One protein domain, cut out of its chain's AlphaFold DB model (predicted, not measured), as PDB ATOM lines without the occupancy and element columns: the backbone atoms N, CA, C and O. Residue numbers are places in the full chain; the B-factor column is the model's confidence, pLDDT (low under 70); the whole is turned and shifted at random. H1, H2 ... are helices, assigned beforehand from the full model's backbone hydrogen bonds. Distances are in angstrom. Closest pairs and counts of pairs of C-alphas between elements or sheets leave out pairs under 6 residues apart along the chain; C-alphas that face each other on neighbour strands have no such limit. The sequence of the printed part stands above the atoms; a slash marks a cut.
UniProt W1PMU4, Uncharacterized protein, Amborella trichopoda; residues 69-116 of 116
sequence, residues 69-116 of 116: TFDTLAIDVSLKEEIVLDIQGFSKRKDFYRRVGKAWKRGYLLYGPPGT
ATOM      1  N   THR A  69     -33.595 -20.381  43.991       88.81
ATOM      2  CA  THR A  69     -33.158 -20.840  42.676       88.81
ATOM      3  C   THR A  69     -34.261 -21.675  42.022       88.81
ATOM      4  O   THR A  69     -35.239 -22.056  42.675       88.81
ATOM      5  N   PHE A  70     -34.092 -22.018  40.740       88.00
ATOM      6  CA  PHE A  70     -34.970 -22.982  40.061       88.00
ATOM      7  C   PHE A  70     -35.011 -24.343  40.778       88.00
ATOM      8  O   PHE A  70     -36.029 -25.028  40.719       88.00
ATOM      9  N   ASP A  71     -33.952 -24.725  41.495       88.00
ATOM     10  CA  ASP A  71     -33.909 -25.985  42.248       88.00
ATOM     11  C   ASP A  71     -34.829 -25.957  43.470       88.00
ATOM     12  O   ASP A  71     -35.488 -26.949  43.767       88.00
ATOM     13  N   THR A  72     -34.911 -24.809  44.149       91.25
ATOM     14  CA  THR A  72     -35.792 -24.607  45.311       91.25
ATOM     15  C   THR A  72     -37.239 -24.281  44.934       91.25
ATOM     16  O   THR A  72     -38.107 -24.257  45.803       91.25
ATOM     17  N   LEU A  73     -37.506 -23.991  43.656       89.62
ATOM     18  CA  LEU A  73     -38.828 -23.612  43.170       89.62
ATOM     19  C   LEU A  73     -39.714 -24.855  43.001       89.62
ATOM     20  O   LEU A  73     -39.419 -25.742  42.197       89.62
ATOM     21  N   ALA A  74     -40.820 -24.894  43.743       89.56
ATOM     22  CA  ALA A  74     -41.812 -25.960  43.666       89.56
ATOM     23  C   ALA A  74     -42.770 -25.724  42.488       89.56
ATOM     24  O   ALA A  74     -43.810 -25.093  42.634       89.56
ATOM     25  N   ILE A  75     -42.402 -26.234  41.316       90.50
ATOM     26  CA  ILE A  75     -43.247 -26.304  40.117       90.50
ATOM     27  C   ILE A  75     -43.125 -27.700  39.506       90.50
ATOM     28  O   ILE A  75     -42.232 -28.466  39.879       90.50
ATOM     29  N   ASP A  76     -44.001 -28.030  38.560       92.88
ATOM     30  CA  ASP A  76     -43.882 -29.274  37.803       92.88
ATOM     31  C   ASP A  76     -42.476 -29.416  37.184       92.88
ATOM     32  O   ASP A  76     -41.926 -28.467  36.615       92.88
ATOM     33  N   VAL A  77     -41.877 -30.601  37.332       93.44
ATOM     34  CA  VAL A  77     -40.482 -30.853  36.942       93.44
ATOM     35  C   VAL A  77     -40.304 -30.707  35.435       93.44
ATOM     36  O   VAL A  77     -39.330 -30.093  35.002       93.44
ATOM     37  N   SER A  78     -41.260 -31.197  34.645       93.56
ATOM     38  CA  SER A  78     -41.185 -31.104  33.188       93.56
ATOM     39  C   SER A  78     -41.293 -29.653  32.714       93.56
ATOM     40  O   SER A  78     -40.493 -29.208  31.889       93.56
ATOM     41  N   LEU A  79     -42.190 -28.870  33.327       92.31
ATOM     42  CA  LEU A  79     -42.315 -27.437  33.056       92.31
ATOM     43  C   LEU A  79     -41.041 -26.673  33.440       92.31
ATOM     44  O   LEU A  79     -40.584 -25.797  32.702       92.31
ATOM     45  N   LYS A  80     -40.446 -27.001  34.592       93.44
ATOM     46  CA  LYS A  80     -39.189 -26.394  35.040       93.44
ATOM     47  C   LYS A  80     -38.073 -26.619  34.027       93.44
ATOM     48  O   LYS A  80     -37.374 -25.673  33.666       93.44
ATOM     49  N   GLU A  81     -37.900 -27.862  33.590       94.69
ATOM     50  CA  GLU A  81     -36.868 -28.237  32.626       94.69
ATOM     51  C   GLU A  81     -37.065 -27.516  31.292       94.69
ATOM     52  O   GLU A  81     -36.109 -26.947  30.763       94.69
ATOM     53  N   GLU A  82     -38.299 -27.452  30.788       94.69
ATOM     54  CA  GLU A  82     -38.622 -26.738  29.551       94.69
ATOM     55  C   GLU A  82     -38.244 -25.250  29.633       94.69
ATOM     56  O   GLU A  82     -37.550 -24.727  28.754       94.69
ATOM     57  N   ILE A  83     -38.639 -24.572  30.718       94.62
ATOM     58  CA  ILE A  83     -38.336 -23.152  30.931       94.62
ATOM     59  C   ILE A  83     -36.821 -22.928  31.003       94.62
ATOM     60  O   ILE A  83     -36.292 -22.033  30.337       94.62
ATOM     61  N   VAL A  84     -36.102 -23.738  31.785       94.19
ATOM     62  CA  VAL A  84     -34.647 -23.604  31.948       94.19
ATOM     63  C   VAL A  84     -33.927 -23.827  30.617       94.19
ATOM     64  O   VAL A  84     -33.041 -23.041  30.261       94.19
ATOM     65  N   LEU A  85     -34.320 -24.847  29.853       95.75
ATOM     66  CA  LEU A  85     -33.738 -25.139  28.544       95.75
ATOM     67  C   LEU A  85     -34.000 -24.013  27.535       95.75
ATOM     68  O   LEU A  85     -33.072 -23.609  26.823       95.75
ATOM     69  N   ASP A  86     -35.214 -23.451  27.494       95.81
ATOM     70  CA  ASP A  86     -35.522 -22.315  26.618       95.81
ATOM     71  C   ASP A  86     -34.692 -21.080  26.983       95.81
ATOM     72  O   ASP A  86     -34.098 -20.467  26.092       95.81
ATOM     73  N   ILE A  87     -34.579 -20.746  28.275       94.75
ATOM     74  CA  ILE A  87     -33.787 -19.601  28.753       94.75
ATOM     75  C   ILE A  87     -32.311 -19.770  28.370       94.75
ATOM     76  O   ILE A  87     -31.701 -18.859  27.796       94.75
ATOM     77  N   GLN A  88     -31.728 -20.943  28.638       95.25
ATOM     78  CA  GLN A  88     -30.334 -21.232  28.290       95.25
ATOM     79  C   GLN A  88     -30.107 -21.168  26.774       95.25
ATOM     80  O   GLN A  88     -29.124 -20.580  26.307       95.25
ATOM     81  N   GLY A  89     -31.029 -21.728  25.987       95.62
ATOM     82  CA  GLY A  89     -30.978 -21.679  24.530       95.62
ATOM     83  C   GLY A  89     -31.147 -20.262  23.980       95.62
ATOM     84  O   GLY A  89     -30.451 -19.862  23.048       95.62
ATOM     85  N   PHE A  90     -32.053 -19.466  24.544       95.81
ATOM     86  CA  PHE A  90     -32.264 -18.069  24.166       95.81
ATOM     87  C   PHE A  90     -31.021 -17.209  24.440       95.81
ATOM     88  O   PHE A  90     -30.614 -16.433  23.569       95.81
ATOM     89  N   SER A  91     -30.372 -17.406  25.593       92.94
ATOM     90  CA  SER A  91     -29.143 -16.699  25.973       92.94
ATOM     91  C   SER A  91     -28.008 -16.920  24.961       92.94
ATOM     92  O   SER A  91     -27.369 -15.969  24.508       92.94
ATOM     93  N   LYS A  92     -27.828 -18.163  24.492       94.88
ATOM     94  CA  LYS A  92     -26.792 -18.530  23.505       94.88
ATOM     95  C   LYS A  92     -27.080 -18.040  22.079       94.88
ATOM     96  O   LYS A  92     -26.176 -17.993  21.252       94.88
ATOM     97  N   ARG A  93     -28.323 -17.664  21.757       94.00
ATOM     98  CA  ARG A  93     -28.761 -17.339  20.383       94.00
ATOM     99  C   ARG A  93     -28.648 -15.858  20.001       94.00
ATOM    100  O   ARG A  93     -29.135 -15.479  18.939       94.00
ATOM    101  N   LYS A  94     -27.974 -15.017  20.789       93.69
ATOM    102  CA  LYS A  94     -27.809 -13.573  20.508       93.69
ATOM    103  C   LYS A  94     -27.381 -13.269  19.064       93.69
ATOM    104  O   LYS A  94     -27.990 -12.436  18.393       93.69
ATOM    105  N   ASP A  95     -26.362 -13.971  18.569       94.62
ATOM    106  CA  ASP A  95     -25.820 -13.753  17.222       94.62
ATOM    107  C   ASP A  95     -26.764 -14.195  16.109       94.62
ATOM    108  O   ASP A  95     -26.784 -13.591  15.037       94.62
ATOM    109  N   PHE A  96     -27.571 -15.224  16.366       94.56
ATOM    110  CA  PHE A  96     -28.608 -15.653  15.442       94.56
ATOM    111  C   PHE A  96     -29.655 -14.549  15.264       94.56
ATOM    112  O   PHE A  96     -29.910 -14.149  14.132       94.56
ATOM    113  N   TYR A  97     -30.181 -13.989  16.362       95.50
ATOM    114  CA  TYR A  97     -31.155 -12.888  16.321       95.50
ATOM    115  C   TYR A  97     -30.609 -11.660  15.582       95.50
ATOM    116  O   TYR A  97     -31.294 -11.106  14.723       95.50
ATOM    117  N   ARG A  98     -29.345 -11.298  15.851       94.25
ATOM    118  CA  ARG A  98     -28.641 -10.218  15.146       94.25
ATOM    119  C   ARG A  98     -28.558 -10.469  13.637       94.25
ATOM    120  O   ARG A  98     -28.809  -9.555  12.863       94.25
ATOM    121  N   ARG A  99     -28.236 -11.697  13.221       96.19
ATOM    122  CA  ARG A  99     -28.096 -12.076  11.804       96.19
ATOM    123  C   ARG A  99     -29.417 -12.040  11.044       96.19
ATOM    124  O   ARG A  99     -29.445 -11.595   9.906       96.19
ATOM    125  N   VAL A 100     -30.500 -12.502  11.665       95.75
ATOM    126  CA  VAL A 100     -31.833 -12.534  11.039       95.75
ATOM    127  C   VAL A 100     -32.596 -11.210  11.179       95.75
ATOM    128  O   VAL A 100     -33.759 -11.138  10.794       95.75
ATOM    129  N   GLY A 101     -31.979 -10.178  11.769       94.56
ATOM    130  CA  GLY A 101     -32.584  -8.855  11.953       94.56
ATOM    131  C   GLY A 101     -33.754  -8.823  12.942       94.56
ATOM    132  O   GLY A 101     -34.557  -7.893  12.910       94.56
ATOM    133  N   LYS A 102     -33.887  -9.827  13.818       94.94
ATOM    134  CA  LYS A 102     -34.973  -9.896  14.807       94.94
ATOM    135  C   LYS A 102     -34.517  -9.359  16.159       94.94
ATOM    136  O   LYS A 102     -33.380  -9.566  16.580       94.94
ATOM    137  N   ALA A 103     -35.435  -8.717  16.878       95.06
ATOM    138  CA  ALA A 103     -35.174  -8.243  18.231       95.06
ATOM    139  C   ALA A 103     -34.847  -9.421  19.165       95.06
ATOM    140  O   ALA A 103     -35.627 -10.366  19.281       95.06
ATOM    141  N   TRP A 104     -33.709  -9.350  19.857       95.69
ATOM    142  CA  TRP A 104     -33.300 -10.342  20.854       95.69
ATOM    143  C   TRP A 104     -34.062 -10.111  22.166       95.69
ATOM    144  O   TRP A 104     -33.558  -9.493  23.102       95.69
ATOM    145  N   LYS A 105     -35.329 -10.541  22.192       94.31
ATOM    146  CA  LYS A 105     -36.252 -10.439  23.333       94.31
ATOM    147  C   LYS A 105     -37.063 -11.734  23.470       94.31
ATOM    148  O   LYS A 105     -37.390 -12.362  22.463       94.31
ATOM    149  N   ARG A 106     -37.405 -12.110  24.705       94.88
ATOM    150  CA  ARG A 106     -38.243 -13.273  25.045       94.88
ATOM    151  C   ARG A 106     -39.214 -12.872  26.155       94.88
ATOM    152  O   ARG A 106     -38.812 -12.159  27.070       94.88
ATOM    153  N   GLY A 107     -40.475 -13.279  26.040       94.75
ATOM    154  CA  GLY A 107     -41.515 -13.043  27.044       94.75
ATOM    155  C   GLY A 107     -42.110 -14.369  27.501       94.75
ATOM    156  O   GLY A 107     -42.261 -15.273  26.679       94.75
ATOM    157  N   TYR A 108     -42.433 -14.465  28.789       93.81
ATOM    158  CA  TYR A 108     -43.037 -15.638  29.418       93.81
ATOM    159  C   TYR A 108     -44.355 -15.223  30.075       93.81
ATOM    160  O   TYR A 108     -44.419 -14.165  30.702       93.81
ATOM    161  N   LEU A 109     -45.393 -16.046  29.925       93.81
ATOM    162  CA  LEU A 109     -46.676 -15.885  30.606       93.81
ATOM    163  C   LEU A 109     -46.838 -17.049  31.580       93.81
ATOM    164  O   LEU A 109     -47.007 -18.188  31.154       93.81
ATOM    165  N   LEU A 110     -46.771 -16.749  32.872       90.62
ATOM    166  CA  LEU A 110     -47.037 -17.700  33.947       90.62
ATOM    167  C   LEU A 110     -48.432 -17.395  34.500       90.62
ATOM    168  O   LEU A 110     -48.729 -16.238  34.797       90.62
ATOM    169  N   TYR A 111     -49.292 -18.407  34.589       92.44
ATOM    170  CA  TYR A 111     -50.667 -18.268  35.063       92.44
ATOM    171  C   TYR A 111     -51.044 -19.455  35.953       92.44
ATOM    172  O   TYR A 111     -50.561 -20.566  35.755       92.44
ATOM    173  N   GLY A 112     -51.911 -19.212  36.934       91.12
ATOM    174  CA  GLY A 112     -52.341 -20.211  37.905       91.12
ATOM    175  C   GLY A 112     -53.209 -19.591  39.003       91.12
ATOM    176  O   GLY A 112     -53.361 -18.365  39.046       91.12
ATOM    177  N   PRO A 113     -53.815 -20.416  39.873       93.88
ATOM    178  CA  PRO A 113     -54.512 -19.922  41.051       93.88
ATOM    179  C   PRO A 113     -53.534 -19.212  42.008       93.88
ATOM    180  O   PRO A 113     -52.340 -19.528  42.022       93.88
ATOM    181  N   PRO A 114     -54.015 -18.254  42.818       92.44
ATOM    182  CA  PRO A 114     -53.170 -17.541  43.769       92.44
ATOM    183  C   PRO A 114     -52.503 -18.519  44.744       92.44
ATOM    184  O   PRO A 114     -53.173 -19.377  45.315       92.44
ATOM    185  N   GLY A 115     -51.191 -18.372  44.939       86.06
ATOM    186  CA  GLY A 115     -50.388 -19.271  45.778       86.06
ATOM    187  C   GLY A 115     -49.712 -20.427  45.033       86.06
ATOM    188  O   GLY A 115     -49.166 -21.306  45.693       86.06
ATOM    189  N   THR A 116     -49.743 -20.415  43.697       79.19
ATOM    190  CA  THR A 116     -48.869 -21.230  42.827       79.19
ATOM    191  C   THR A 116     -47.599 -20.453  42.509       79.19
ATOM    192  O   THR A 116     -46.515 -21.070  42.497       79.19
TER     193      THR A 116
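What this domain is: This is residues 69 to 116 of the 116 residues of an uncharacterized protein of Amborella trichopoda (UniProt W1PMU4). The model is a loose, narrow U: one long helix, H1, makes one arm, the short helix H2 lies at the turn, and residues 100 to 116, with no named element, run back as the other arm. Residues 109 to 115 of that arm stand free. The printed part has 48 residues with two named helices, H1 then H2, and no named strand; its class is all helix, with under half of the residues, 22, in named elements. It is loose, with a radius of gyration of the C-alphas of 13.9 A and spans of 40 by 20 by 16 A.

How they stand to each other: H1, residues 77 to 92, and H2, residues 94 to 99, meet only through their link, a tight one of 1 residue, Arg 93. In both helices every O i to N i+4 pair is within hydrogen-bond range.

Where its parts are: H1 measures 22.8 A from C-alpha 77 at (-40.482, -30.853, 36.942) to C-alpha 92. H2 measures 8.8 A and ends at C-alpha 99, at (-28.096, -12.076, 11.804).

The domain as a whole: The two C-alphas farthest apart, those of Arg 99 and Gly 115, are 41.3 A apart. The printed part has no cut and ends at Thr 116, the chain's last residue. No printed residue is under 70 in pLDDT.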